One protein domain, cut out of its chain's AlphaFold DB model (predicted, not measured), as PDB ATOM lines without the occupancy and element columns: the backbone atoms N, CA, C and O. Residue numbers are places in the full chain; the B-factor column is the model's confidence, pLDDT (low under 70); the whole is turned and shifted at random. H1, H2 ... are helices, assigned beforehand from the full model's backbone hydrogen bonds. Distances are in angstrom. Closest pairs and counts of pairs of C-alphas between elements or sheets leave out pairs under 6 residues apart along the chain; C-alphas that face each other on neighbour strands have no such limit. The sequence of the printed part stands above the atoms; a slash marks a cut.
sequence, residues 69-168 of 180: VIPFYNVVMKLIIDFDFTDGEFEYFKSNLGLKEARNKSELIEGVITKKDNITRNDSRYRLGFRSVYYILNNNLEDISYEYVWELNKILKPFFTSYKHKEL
ATOM      1  N   VAL A  69      48.734 -29.027  -2.991       96.94
ATOM      2  CA  VAL A  69      49.264 -27.978  -2.117       96.94
ATOM      3  C   VAL A  69      50.150 -26.990  -2.874       96.94
ATOM      4  O   VAL A  69      50.031 -25.780  -2.660       96.94
ATOM      5  N   ILE A  70      51.014 -27.480  -3.766       96.81
ATOM      6  CA  ILE A  70      51.927 -26.629  -4.536       96.81
ATOM      7  C   ILE A  70      51.146 -25.723  -5.497       96.81
ATOM      8  O   ILE A  70      51.356 -24.508  -5.433       96.81
ATOM      9  N   PRO A  71      50.222 -26.232  -6.339       97.50
ATOM     10  CA  PRO A  71      49.389 -25.371  -7.175       97.50
ATOM     11  C   PRO A  71      48.583 -24.334  -6.398       97.50
ATOM     12  O   PRO A  71      48.542 -23.171  -6.802       97.50
ATOM     13  N   PHE A  72      48.004 -24.720  -5.257       98.06
ATOM     14  CA  PHE A  72      47.280 -23.788  -4.397       98.06
ATOM     15  C   PHE A  72      48.181 -22.628  -3.957       98.06
ATOM     16  O   PHE A  72      47.841 -21.466  -4.181       98.06
ATOM     17  N   TYR A  73      49.357 -22.920  -3.391       97.81
ATOM     18  CA  TYR A  73      50.261 -21.864  -2.937       97.81
ATOM     19  C   TYR A  73      50.894 -21.064  -4.082       97.81
ATOM     20  O   TYR A  73      51.184 -19.886  -3.887       97.81
ATOM     21  N   ASN A  74      51.054 -21.641  -5.276       97.12
ATOM     22  CA  ASN A  74      51.471 -20.890  -6.462       97.12
ATOM     23  C   ASN A  74      50.432 -19.825  -6.841       97.12
ATOM     24  O   ASN A  74      50.809 -18.683  -7.095       97.12
ATOM     25  N   VAL A  75      49.138 -20.168  -6.824       97.56
ATOM     26  CA  VAL A  75      48.066 -19.182  -7.034       97.56
ATOM     27  C   VAL A  75      48.055 -18.146  -5.920       97.56
ATOM     28  O   VAL A  75      48.075 -16.957  -6.213       97.56
ATOM     29  N   VAL A  76      48.093 -18.568  -4.653       97.62
ATOM     30  CA  VAL A  76      48.127 -17.636  -3.511       97.62
ATOM     31  C   VAL A  76      49.267 -16.624  -3.652       97.62
ATOM     32  O   VAL A  76      49.050 -15.427  -3.494       97.62
ATOM     33  N   MET A  77      50.470 -17.090  -3.988       96.50
ATOM     34  CA  MET A  77      51.643 -16.238  -4.168       96.50
ATOM     35  C   MET A  77      51.478 -15.275  -5.343       96.50
ATOM     36  O   MET A  77      51.771 -14.090  -5.194       96.50
ATOM     37  N   LYS A  78      50.958 -15.759  -6.478       95.50
ATOM     38  CA  LYS A  78      50.665 -14.918  -7.641       95.50
ATOM     39  C   LYS A  78      49.703 -13.785  -7.283       95.50
ATOM     40  O   LYS A  78      49.984 -12.639  -7.610       95.50
ATOM     41  N   LEU A  79      48.636 -14.072  -6.538       95.62
ATOM     42  CA  LEU A  79      47.685 -13.046  -6.097       95.62
ATOM     43  C   LEU A  79      48.333 -12.009  -5.168       95.62
ATOM     44  O   LEU A  79      48.096 -10.819  -5.335       95.62
ATOM     45  N   ILE A  80      49.171 -12.431  -4.214       95.12
ATOM     46  CA  ILE A  80      49.863 -11.493  -3.306       95.12
ATOM     47  C   ILE A  80      50.803 -10.556  -4.080       95.12
ATOM     48  O   ILE A  80      50.927  -9.376  -3.739       95.12
ATOM     49  N   ILE A  81      51.485 -11.086  -5.099       93.81
ATOM     50  CA  ILE A  81      52.399 -10.317  -5.950       93.81
ATOM     51  C   ILE A  81      51.616  -9.344  -6.833       93.81
ATOM     52  O   ILE A  81      51.970  -8.168  -6.912       93.81
ATOM     53  N   ASP A  82      50.550  -9.821  -7.472       92.00
ATOM     54  CA  ASP A  82      49.842  -9.064  -8.497       92.00
ATOM     55  C   ASP A  82      48.890  -8.010  -7.905       92.00
ATOM     56  O   ASP A  82      48.772  -6.924  -8.468       92.00
ATOM     57  N   PHE A  83      48.238  -8.255  -6.767       91.56
ATOM     58  CA  PHE A  83      47.238  -7.327  -6.219       91.56
ATOM     59  C   PHE A  83      47.774  -6.468  -5.098       91.56
ATOM     60  O   PHE A  83      48.388  -6.975  -4.163       91.56
ATOM     61  N   ASP A  84      47.489  -5.170  -5.145       90.75
ATOM     62  CA  ASP A  84      47.715  -4.270  -4.021       90.75
ATOM     63  C   ASP A  84      46.554  -4.389  -3.044       90.75
ATOM     64  O   ASP A  84      45.415  -4.089  -3.375       90.75
ATOM     65  N   PHE A  85      46.853  -4.890  -1.849       89.81
ATOM     66  CA  PHE A  85      45.854  -5.087  -0.813       89.81
ATOM     67  C   PHE A  85      45.648  -3.799  -0.032       89.81
ATOM     68  O   PHE A  85      46.613  -3.156   0.388       89.81
ATOM     69  N   THR A  86      44.389  -3.478   0.234       92.81
ATOM     70  CA  THR A  86      44.043  -2.613   1.363       92.81
ATOM     71  C   THR A  86      44.424  -3.292   2.684       92.81
ATOM     72  O   THR A  86      44.553  -4.517   2.753       92.81
ATOM     73  N   ASP A  87      44.553  -2.521   3.766       93.38
ATOM     74  CA  ASP A  87      44.877  -3.074   5.091       93.38
ATOM     75  C   ASP A  87      43.883  -4.168   5.518       93.38
ATOM     76  O   ASP A  87      44.275  -5.225   6.012       93.38
ATOM     77  N   GLY A  88      42.587  -3.952   5.263       93.62
ATOM     78  CA  GLY A  88      41.542  -4.930   5.570       93.62
ATOM     79  C   GLY A  88      41.685  -6.227   4.772       93.62
ATOM     80  O   GLY A  88      41.527  -7.317   5.327       93.62
ATOM     81  N   GLU A  89      42.027  -6.131   3.488       93.75
ATOM     82  CA  GLU A  89      42.278  -7.299   2.639       93.75
ATOM     83  C   GLU A  89      43.538  -8.046   3.074       93.75
ATOM     84  O   GLU A  89      43.510  -9.273   3.159       93.75
ATOM     85  N   PHE A  90      44.611  -7.331   3.421       95.69
ATOM     86  CA  PHE A  90      45.845  -7.932   3.923       95.69
ATOM     87  C   PHE A  90      45.604  -8.720   5.220       95.69
ATOM     88  O   PHE A  90      45.995  -9.889   5.315       95.69
ATOM     89  N   GLU A  91      44.904  -8.124   6.191       96.25
ATOM     90  CA  GLU A  91      44.543  -8.780   7.455       96.25
ATOM     91  C   GLU A  91      43.652 -10.007   7.235       96.25
ATOM     92  O   GLU A  91      43.883 -11.078   7.814       96.25
ATOM     93  N   TYR A  92      42.658  -9.889   6.354       94.62
ATOM     94  CA  TYR A  92      41.786 -11.000   5.989       94.62
ATOM     95  C   TYR A  92      42.580 -12.161   5.373       94.62
ATOM     96  O   TYR A  92      42.463 -13.317   5.800       94.62
ATOM     97  N   PHE A  93      43.438 -11.846   4.402       94.69
ATOM     98  CA  PHE A  93      44.206 -12.822   3.641       94.69
ATOM     99  C   PHE A  93      45.203 -13.563   4.536       94.69
ATOM    100  O   PHE A  93      45.205 -14.799   4.572       94.69
ATOM    101  N   LYS A  94      46.000 -12.833   5.327       95.38
ATOM    102  CA  LYS A  94      46.998 -13.438   6.220       95.38
ATOM    103  C   LYS A  94      46.351 -14.272   7.331       95.38
ATOM    104  O   LYS A  94      46.882 -15.324   7.694       95.38
ATOM    105  N   SER A  95      45.188 -13.858   7.845       95.69
ATOM    106  CA  SER A  95      44.460 -14.600   8.880       95.69
ATOM    107  C   SER A  95      43.979 -15.958   8.364       95.69
ATOM    108  O   SER A  95      44.270 -16.991   8.972       95.69
ATOM    109  N   ASN A  96      43.339 -15.979   7.193       95.94
ATOM    110  CA  ASN A  96      42.844 -17.203   6.558       95.94
ATOM    111  C   ASN A  96      43.964 -18.155   6.113       95.94
ATOM    112  O   ASN A  96      43.791 -19.372   6.144       95.94
ATOM    113  N   LEU A  97      45.135 -17.630   5.746       94.81
ATOM    114  CA  LEU A  97      46.308 -18.456   5.454       94.81
ATOM    115  C   LEU A  97      47.005 -18.984   6.715       94.81
ATOM    116  O   LEU A  97      47.928 -19.799   6.609       94.81
ATOM    117  N   GLY A  98      46.590 -18.552   7.909       94.06
ATOM    118  CA  GLY A  98      47.253 -18.877   9.171       94.06
ATOM    119  C   GLY A  98      48.671 -18.306   9.237       94.06
ATOM    120  O   GLY A  98      49.592 -19.026   9.622       94.06
ATOM    121  N   LEU A  99      48.835 -17.063   8.783       95.25
ATOM    122  CA  LEU A  99      50.073 -16.276   8.726       95.25
ATOM    123  C   LEU A  99      49.885 -14.941   9.472       95.25
ATOM    124  O   LEU A  99      50.277 -13.880   8.998       95.25
ATOM    125  N   LYS A 100      49.243 -14.992  10.646       93.75
ATOM    126  CA  LYS A 100      48.826 -13.813  11.430       93.75
ATOM    127  C   LYS A 100      49.976 -12.877  11.814       93.75
ATOM    128  O   LYS A 100      49.751 -11.682  11.961       93.75
ATOM    129  N   GLU A 101      51.186 -13.416  11.924       94.56
ATOM    130  CA  GLU A 101      52.381 -12.657  12.297       94.56
ATOM    131  C   GLU A 101      52.956 -11.811  11.155       94.56
ATOM    132  O   GLU A 101      53.772 -10.935  11.424       94.56
ATOM    133  N   ALA A 102      52.538 -12.038   9.902       96.69
ATOM    134  CA  ALA A 102      53.011 -11.250   8.769       96.69
ATOM    135  C   ALA A 102      52.541  -9.792   8.888       96.69
ATOM    136  O   ALA A 102      51.351  -9.510   9.084       96.69
ATOM    137  N   ARG A 103      53.476  -8.852   8.754       96.25
ATOM    138  CA  ARG A 103      53.239  -7.403   8.905       96.25
ATOM    139  C   ARG A 103      53.191  -6.663   7.578       96.25
ATOM    140  O   ARG A 103      52.758  -5.520   7.527       96.25
ATOM    141  N   ASN A 104      53.679  -7.291   6.517       95.31
ATOM    142  CA  ASN A 104      53.737  -6.731   5.175       95.31
ATOM    143  C   ASN A 104      53.685  -7.853   4.124       95.31
ATOM    144  O   ASN A 104      53.778  -9.040   4.448       95.31
ATOM    145  N   LYS A 105      53.551  -7.472   2.848       94.19
ATOM    146  CA  LYS A 105      53.514  -8.414   1.716       94.19
ATOM    147  C   LYS A 105      54.746  -9.325   1.637       94.19
ATOM    148  O   LYS A 105      54.585 -10.490   1.294       94.19
ATOM    149  N   SER A 106      55.945  -8.829   1.959       94.75
ATOM    150  CA  SER A 106      57.178  -9.632   1.891       94.75
ATOM    151  C   SER A 106      57.138 -10.784   2.892       94.75
ATOM    152  O   SER A 106      57.293 -11.940   2.510       94.75
ATOM    153  N   GLU A 107      56.824 -10.486   4.153       97.12
ATOM    154  CA  GLU A 107      56.671 -11.498   5.205       97.12
ATOM    155  C   GLU A 107      55.536 -12.485   4.890       97.12
ATOM    156  O   GLU A 107      55.632 -13.678   5.182       97.12
ATOM    157  N   LEU A 108      54.457 -12.010   4.257       96.12
ATOM    158  CA  LEU A 108      53.367 -12.876   3.811       96.12
ATOM    159  C   LEU A 108      53.835 -13.856   2.722       96.12
ATOM    160  O   LEU A 108      53.509 -15.042   2.795       96.12
ATOM    161  N   ILE A 109      54.619 -13.388   1.746       95.94
ATOM    162  CA  ILE A 109      55.218 -14.227   0.695       95.94
ATOM    163  C   ILE A 109      56.169 -15.259   1.309       95.94
ATOM    164  O   ILE A 109      56.053 -16.444   0.999       95.94
ATOM    165  N   GLU A 110      57.056 -14.851   2.215       95.50
ATOM    166  CA  GLU A 110      57.972 -15.758   2.924       95.50
ATOM    167  C   GLU A 110      57.216 -16.844   3.703       95.50
ATOM    168  O   GLU A 110      57.560 -18.031   3.645       95.50
ATOM    169  N   GLY A 111      56.130 -16.464   4.381       96.00
ATOM    170  CA  GLY A 111      55.247 -17.400   5.070       96.00
ATOM    171  C   GLY A 111      54.569 -18.391   4.119       96.00
ATOM    172  O   GLY A 111      54.476 -19.582   4.428       96.00
ATOM    173  N   VAL A 112      54.127 -17.932   2.946       96.31
ATOM    174  CA  VAL A 112      53.544 -18.789   1.902       96.31
ATOM    175  C   VAL A 112      54.576 -19.766   1.340       96.31
ATOM    176  O   VAL A 112      54.273 -20.954   1.241       96.31
ATOM    177  N   ILE A 113      55.793 -19.306   1.034       95.62
ATOM    178  CA  ILE A 113      56.902 -20.163   0.582       95.62
ATOM    179  C   ILE A 113      57.193 -21.233   1.634       95.62
ATOM    180  O   ILE A 113      57.189 -22.421   1.328       95.62
ATOM    181  N   THR A 114      57.316 -20.837   2.901       95.69
ATOM    182  CA  THR A 114      57.578 -21.772   4.002       95.69
ATOM    183  C   THR A 114      56.499 -22.851   4.102       95.69
ATOM    184  O   THR A 114      56.826 -24.024   4.276       95.69
ATOM    185  N   LYS A 115      55.214 -22.490   3.973       94.06
ATOM    186  CA  LYS A 115      54.101 -23.456   4.005       94.06
ATOM    187  C   LYS A 115      54.030 -24.348   2.767       94.06
ATOM    188  O   LYS A 115      53.557 -25.479   2.875       94.06
ATOM    189  N   LYS A 116      54.462 -23.842   1.612       94.44
ATOM    190  CA  LYS A 116      54.571 -24.604   0.366       94.44
ATOM    191  C   LYS A 116      55.688 -25.646   0.448       94.44
ATOM    192  O   LYS A 116      55.462 -26.782   0.048       94.44
ATOM    193  N   ASP A 117      56.839 -25.274   0.999       93.19
ATOM    194  CA  ASP A 117      58.016 -26.146   1.078       93.19
ATOM    195  C   ASP A 117      57.930 -27.135   2.256       93.19
ATOM    196  O   ASP A 117      58.458 -28.241   2.182       93.19
ATOM    197  N   ASN A 118      57.213 -26.773   3.327       93.31
ATOM    198  CA  ASN A 118      57.031 -27.602   4.524       93.31
ATOM    199  C   ASN A 118      55.571 -28.045   4.671       93.31
ATOM    200  O   ASN A 118      54.828 -27.565   5.536       93.31
ATOM    201  N   ILE A 119      55.148 -28.970   3.810       92.06
ATOM    202  CA  ILE A 119      53.767 -29.450   3.773       92.06
ATOM    203  C   ILE A 119      53.457 -30.280   5.023       92.06
ATOM    204  O   ILE A 119      53.881 -31.423   5.173       92.06
ATOM    205  N   THR A 120      52.652 -29.704   5.908       89.56
ATOM    206  CA  THR A 120      52.122 -30.369   7.103       89.56
ATOM    207  C   THR A 120      50.606 -30.508   7.027       89.56
ATOM    208  O   THR A 120      49.946 -29.850   6.211       89.56
ATOM    209  N   ARG A 121      50.046 -31.374   7.880       85.94
ATOM    210  CA  ARG A 121      48.596 -31.549   8.003       85.94
ATOM    211  C   ARG A 121      47.927 -30.214   8.327       85.94
ATOM    212  O   ARG A 121      48.322 -29.526   9.266       85.94
ATOM    213  N   ASN A 122      46.916 -29.855   7.541       84.31
ATOM    214  CA  ASN A 122      46.177 -28.614   7.708       84.31
ATOM    215  C   ASN A 122      44.753 -28.770   7.169       84.31
ATOM    216  O   ASN A 122      44.474 -28.444   6.014       84.31
ATOM    217  N   ASP A 123      43.859 -29.218   8.045       80.81
ATOM    218  CA  ASP A 123      42.469 -29.544   7.714       80.81
ATOM    219  C   ASP A 123      41.651 -28.304   7.275       80.81
ATOM    220  O   ASP A 123      40.567 -28.438   6.712       80.81
ATOM    221  N   SER A 124      42.162 -27.081   7.481       89.62
ATOM    222  CA  SER A 124      41.500 -25.833   7.077       89.62
ATOM    223  C   SER A 124      42.122 -25.148   5.856       89.62
ATOM    224  O   SER A 124      41.563 -24.150   5.393       89.62
ATOM    225  N   ARG A 125      43.231 -25.671   5.298       92.56
ATOM    226  CA  ARG A 125      44.010 -25.012   4.229       92.56
ATOM    227  C   ARG A 125      43.138 -24.581   3.061       92.56
ATOM    228  O   ARG A 125      43.175 -23.416   2.686       92.56
ATOM    229  N   TYR A 126      42.362 -25.502   2.501       94.50
ATOM    230  CA  TYR A 126      41.548 -25.217   1.319       94.50
ATOM    231  C   TYR A 126      40.306 -24.405   1.673       94.50
ATOM    232  O   TYR A 126      40.038 -23.402   1.020       94.50
ATOM    233  N   ARG A 127      39.632 -24.730   2.782       94.69
ATOM    234  CA  ARG A 127      38.456 -23.984   3.249       94.69
ATOM    235  C   ARG A 127      38.729 -22.500   3.503       94.69
ATOM    236  O   ARG A 127      37.899 -21.662   3.184       94.69
ATOM    237  N   LEU A 128      39.845 -22.149   4.130       95.94
ATOM    238  CA  LEU A 128      40.160 -20.742   4.408       95.94
ATOM    239  C   LEU A 128      40.985 -20.122   3.281       95.94
ATOM    240  O   LEU A 128      40.750 -18.982   2.889       95.94
ATOM    241  N   GLY A 129      41.909 -20.890   2.713       96.31
ATOM    242  CA  GLY A 129      42.770 -20.454   1.627       96.31
ATOM    243  C   GLY A 129      42.008 -20.090   0.361       96.31
ATOM    244  O   GLY A 129      42.155 -18.972  -0.131       96.31
ATOM    245  N   PHE A 130      41.154 -20.983  -0.150       97.00
ATOM    246  CA  PHE A 130      40.365 -20.677  -1.346       97.00
ATOM    247  C   PHE A 130      39.308 -19.606  -1.097       97.00
ATOM    248  O   PHE A 130      38.976 -18.871  -2.019       97.00
ATOM    249  N   ARG A 131      38.842 -19.439   0.148       95.88
ATOM    250  CA  ARG A 131      37.974 -18.315   0.512       95.88
ATOM    251  C   ARG A 131      38.682 -16.979   0.287       95.88
ATOM    252  O   ARG A 131      38.090 -16.066  -0.274       95.88
ATOM    253  N   SER A 132      39.956 -16.882   0.667       95.94
ATOM    254  CA  SER A 132      40.786 -15.704   0.391       95.94
ATOM    255  C   SER A 132      41.082 -15.511  -1.094       95.94
ATOM    256  O   SER A 132      40.996 -14.388  -1.584       95.94
ATOM    257  N   VAL A 133      41.406 -16.592  -1.813       96.75
ATOM    258  CA  VAL A 133      41.627 -16.565  -3.271       96.75
ATOM    259  C   VAL A 133      40.391 -16.020  -3.985       96.75
ATOM    260  O   VAL A 133      40.493 -15.059  -4.741       96.75
ATOM    261  N   TYR A 134      39.221 -16.602  -3.711       95.38
ATOM    262  CA  TYR A 134      37.962 -16.200  -4.327       95.38
ATOM    263  C   TYR A 134      37.601 -14.752  -3.987       95.38
ATOM    264  O   TYR A 134      37.227 -13.993  -4.872       95.38
ATOM    265  N   TYR A 135      37.772 -14.348  -2.726       94.81
ATOM    266  CA  TYR A 135      37.502 -12.983  -2.279       94.81
ATOM    267  C   TYR A 135      38.327 -11.935  -3.043       94.81
ATOM    268  O   TYR A 135      37.753 -10.981  -3.560       94.81
ATOM    269  N   ILE A 136      39.645 -12.134  -3.183       94.06
ATOM    270  CA  ILE A 136      40.505 -11.203  -3.934       94.06
ATOM    271  C   ILE A 136      40.117 -11.156  -5.414       94.06
ATOM    272  O   ILE A 136      40.000 -10.066  -5.970       94.06
ATOM    273  N   LEU A 137      39.876 -12.309  -6.042       93.56
ATOM    274  CA  LEU A 137      39.476 -12.358  -7.450       93.56
ATOM    275  C   LEU A 137      38.139 -11.662  -7.698       93.56
ATOM    276  O   LEU A 137      38.015 -10.905  -8.652       93.56
ATOM    277  N   ASN A 138      37.156 -11.891  -6.829       91.69
ATOM    278  CA  ASN A 138      35.839 -11.283  -6.943       91.69
ATOM    279  C   ASN A 138      35.888  -9.760  -6.732       91.69
ATOM    280  O   ASN A 138      35.221  -9.026  -7.452       91.69
ATOM    281  N   ASN A 139      36.688  -9.277  -5.776       90.56
ATOM    282  CA  ASN A 139      36.826  -7.840  -5.515       90.56
ATOM    283  C   ASN A 139      37.581  -7.089  -6.616       90.56
ATOM    284  O   ASN A 139      37.356  -5.899  -6.793       90.56
ATOM    285  N   ASN A 140      38.468  -7.772  -7.340       89.94
ATOM    286  CA  ASN A 140      39.277  -7.181  -8.406       89.94
ATOM    287  C   ASN A 140      38.816  -7.655  -9.792       89.94
ATOM    288  O   ASN A 140      39.591  -7.640 -10.749       89.94
ATOM    289  N   LEU A 141      37.568  -8.126  -9.902       88.56
ATOM    290  CA  LEU A 141      37.074  -8.765 -11.117       88.56
ATOM    291  C   LEU A 141      37.080  -7.807 -12.309       88.56
ATOM    292  O   LEU A 141      37.357  -8.234 -13.424       88.56
ATOM    293  N   GLU A 142      36.801  -6.523 -12.083       86.62
ATOM    294  CA  GLU A 142      36.822  -5.483 -13.120       86.62
ATOM    295  C   GLU A 142      38.242  -5.236 -13.656       86.62
ATOM    296  O   GLU A 142      38.417  -5.061 -14.860       86.62
ATOM    297  N   ASP A 143      39.257  -5.340 -12.794       86.88
ATOM    298  CA  ASP A 143      40.654  -5.010 -13.104       86.88
ATOM    299  C   ASP A 143      41.461  -6.166 -13.717       86.88
ATOM    300  O   ASP A 143      42.571  -5.956 -14.218       86.88
ATOM    301  N   ILE A 144      40.937  -7.394 -13.682       88.06
ATOM    302  CA  ILE A 144      41.592  -8.567 -14.277       88.06
ATOM    303  C   ILE A 144      41.062  -8.900 -15.666       88.06
ATOM    304  O   ILE A 144      39.864  -8.803 -15.941       88.06
ATOM    305  N   SER A 145      41.956  -9.359 -16.542       88.38
ATOM    306  CA  SER A 145      41.576  -9.880 -17.855       88.38
ATOM    307  C   SER A 145      41.080 -11.328 -17.770       88.38
ATOM    308  O   SER A 145      41.347 -12.050 -16.803       88.38
ATOM    309  N   TYR A 146      40.383 -11.778 -18.813       84.81
ATOM    310  CA  TYR A 146      39.968 -13.173 -18.952       84.81
ATOM    311  C   TYR A 146      41.178 -14.123 -18.973       84.81
ATOM    312  O   TYR A 146      41.186 -15.151 -18.295       84.81
ATOM    313  N   GLU A 147      42.245 -13.751 -19.687       86.50
ATOM    314  CA  GLU A 147      43.497 -14.512 -19.767       86.50
ATOM    315  C   GLU A 147      44.145 -14.664 -18.393       86.50
ATOM    316  O   GLU A 147      44.655 -15.736 -18.075       86.50
ATOM    317  N   TYR A 148      44.089 -13.629 -17.550       89.31
ATOM    318  CA  TYR A 148      44.609 -13.707 -16.187       89.31
ATOM    319  C   TYR A 148      43.915 -14.817 -15.387       89.31
ATOM    320  O   TYR A 148      44.584 -15.670 -14.798       89.31
ATOM    321  N   VAL A 149      42.579 -14.847 -15.408       90.12
ATOM    322  CA  VAL A 149      41.789 -15.884 -14.725       90.12
ATOM    323  C   VAL A 149      42.049 -17.262 -15.338       90.12
ATOM    324  O   VAL A 149      42.204 -18.249 -14.617       90.12
ATOM    325  N   TRP A 150      42.158 -17.337 -16.664       86.94
ATOM    326  CA  TRP A 150      42.473 -18.571 -17.377       86.94
ATOM    327  C   TRP A 150      43.824 -19.164 -16.952       86.94
ATOM    328  O   TRP A 150      43.907 -20.364 -16.681       86.94
ATOM    329  N   GLU A 151      44.870 -18.344 -16.817       89.81
ATOM    330  CA  GLU A 151      46.180 -18.797 -16.332       89.81
ATOM    331  C   GLU A 151      46.126 -19.295 -14.880       89.81
ATOM    332  O   GLU A 151      46.744 -20.313 -14.554       89.81
ATOM    333  N   LEU A 152      45.343 -18.652 -14.007       94.06
ATOM    334  CA  LEU A 152      45.111 -19.169 -12.652       94.06
ATOM    335  C   LEU A 152      44.431 -20.540 -12.683       94.06
ATOM    336  O   LEU A 152      44.865 -21.464 -11.990       94.06
ATOM    337  N   ASN A 153      43.411 -20.703 -13.524       92.38
ATOM    338  CA  ASN A 153      42.693 -21.967 -13.657       92.38
ATOM    339  C   ASN A 153      43.569 -23.082 -14.247       92.38
ATOM    340  O   ASN A 153      43.436 -24.237 -13.838       92.38
ATOM    341  N   LYS A 154      44.525 -22.763 -15.130       91.88
ATOM    342  CA  LYS A 154      45.542 -23.733 -15.578       91.88
ATOM    343  C   LYS A 154      46.396 -24.238 -14.422       91.88
ATOM    344  O   LYS A 154      46.619 -25.443 -14.327       91.88
ATOM    345  N   ILE A 155      46.849 -23.344 -13.538       96.00
ATOM    346  CA  ILE A 155      47.608 -23.735 -12.341       96.00
ATOM    347  C   ILE A 155      46.733 -24.630 -11.455       96.00
ATOM    348  O   ILE A 155      47.187 -25.682 -11.014       96.00
ATOM    349  N   LEU A 156      45.464 -24.268 -11.250       96.31
ATOM    350  CA  LEU A 156      44.514 -25.018 -10.419       96.31
ATOM    351  C   LEU A 156      43.925 -26.272 -11.082       96.31
ATOM    352  O   LEU A 156      43.099 -26.939 -10.459       96.31
ATOM    353  N   LYS A 157      44.367 -26.658 -12.287       94.88
ATOM    354  CA  LYS A 157      43.906 -27.878 -12.976       94.88
ATOM    355  C   LYS A 157      43.850 -29.121 -12.070       94.88
ATOM    356  O   LYS A 157      42.836 -29.816 -12.124       94.88
ATOM    357  N   PRO A 158      44.843 -29.406 -11.202       96.06
ATOM    358  CA  PRO A 158      44.780 -30.556 -10.296       96.06
ATOM    359  C   PRO A 158      43.577 -30.539  -9.341       96.06
ATOM    360  O   PRO A 158      43.026 -31.600  -9.045       96.06
ATOM    361  N   PHE A 159      43.107 -29.360  -8.919       95.94
ATOM    362  CA  PHE A 159      41.902 -29.239  -8.095       95.94
ATOM    363  C   PHE A 159      40.647 -29.560  -8.897       95.94
ATOM    364  O   PHE A 159      39.848 -30.367  -8.445       95.94
ATOM    365  N   PHE A 160      40.493 -29.005 -10.104       93.88
ATOM    366  CA  PHE A 160      39.327 -29.293 -10.953       93.88
ATOM    367  C   PHE A 160      39.218 -30.781 -11.300       93.88
ATOM    368  O   PHE A 160      38.131 -31.355 -11.264       93.88
ATOM    369  N   THR A 161      40.350 -31.423 -11.593       93.62
ATOM    370  CA  THR A 161      40.389 -32.847 -11.948       93.62
ATOM    371  C   THR A 161      40.012 -33.749 -10.777       93.62
ATOM    372  O   THR A 161      39.297 -34.732 -10.980       93.62
ATOM    373  N   SER A 162      40.492 -33.424  -9.572       95.00
ATOM    374  CA  SER A 162      40.323 -34.254  -8.373       95.00
ATOM    375  C   SER A 162      39.114 -33.885  -7.514       95.00
ATOM    376  O   SER A 162      38.869 -34.543  -6.506       95.00
ATOM    377  N   TYR A 163      38.370 -32.835  -7.867       95.25
ATOM    378  CA  TYR A 163      37.168 -32.438  -7.147       95.25
ATOM    379  C   TYR A 163      36.057 -33.471  -7.318       95.25
ATOM    380  O   TYR A 163      35.743 -33.845  -8.451       95.25
ATOM    381  N   LYS A 164      35.434 -33.894  -6.212       94.88
ATOM    382  CA  LYS A 164      34.371 -34.911  -6.260       94.88
ATOM    383  C   LYS A 164      33.090 -34.393  -6.892       94.88
ATOM    384  O   LYS A 164      32.426 -35.113  -7.628       94.88
ATOM    385  N   HIS A 165      32.766 -33.135  -6.614       91.19
ATOM    386  CA  HIS A 165      31.476 -32.551  -6.953       91.19
ATOM    387  C   HIS A 165      31.514 -31.788  -8.279       91.19
ATOM    388  O   HIS A 165      31.231 -30.588  -8.337       91.19
ATOM    389  N   LYS A 166      31.917 -32.465  -9.361       87.62
ATOM    390  CA  LYS A 166      32.023 -31.855 -10.703       87.62
ATOM    391  C   LYS A 166      30.676 -31.340 -11.214       87.62
ATOM    392  O   LYS A 166      30.643 -30.398 -11.997       87.62
ATOM    393  N   GLU A 167      29.576 -31.904 -10.725       85.44
ATOM    394  CA  GLU A 167      28.205 -31.450 -10.960       85.44
ATOM    395  C   GLU A 167      27.919 -30.030 -10.445       85.44
ATOM    396  O   GLU A 167      26.954 -29.409 -10.881       85.44
ATOM    397  N   LEU A 168      28.738 -29.507  -9.524       83.00
ATOM    398  CA  LEU A 168      28.592 -28.154  -8.973       83.00
ATOM    399  C   LEU A 168      29.311 -27.081  -9.795       83.00
ATOM    400  O   LEU A 168      29.173 -25.887  -9.493       83.00
TER     401      LEU A 168
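This is residues 69 to 168 of the 180 residues of an uncharacterized protein of Tenacibaculum sp. M341 (UniProt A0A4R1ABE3). The longest helix, H4, lies side by side with H2 in one layer, which covers a row of three helices, H3, H1 and H5, with H1 in the middle. Short H6 follows at one end of H5, and residues 160 to 168 stick out from the body. The printed part has 100 residues with six named helices, H1 to H6 in chain order, and no named strand; the class is all helix. The whole is compact, with a radius of gyration of the C-alphas of 13.4 A, but flat, spanning 39 by 35 by 19 A.

H4 holds residues 125 to 139 and is 21.0 A long, from C-alpha 125 at (44.010, -25.012, 4.229). H1, residues 69 to 82, is 20.0 A long and begins at C-alpha 69, (49.264, -27.978, -2.117). H3, residues 105 to 117, measures 18.3 A. H2 is residues 87 to 96, H5 residues 146 to 155. H6, residues 157 to 162, ends at C-alpha 162, (40.323, -34.254, -8.373).

H1 is the hub, touching three helices. With residues 75 to 79 alone it touches H4, the same way at a shallow tilt of 30 degrees; the closest C-alphas, of Val 76 and Val 133, are 6.6 A apart. H3 touches H1 at 13 degrees, opposite ways, closest at Ile 70 and Lys 116, C-alphas 5.9 A apart. H5 touches residues 71 to 75 of H1 alone, C-alphas of Pro 71 and Ile 155 5.7 A apart. H2 touches H4, opposite ways at 24 degrees, with C-alphas of Asn 96 and Leu 128 4.9 A apart. H5 and H6 meet only through their link. Every O i to N i+4 pair is within hydrogen-bond range in H1, H2, H3, H5 and H6, and 10 of 11 in H4.

The C-alphas farthest apart, of Arg 103 and Glu 167, are 40.0 A apart. The printed part has no cut, and no link is long. The mean pLDDT of the printed part is 93.3, and no printed residue is under 70.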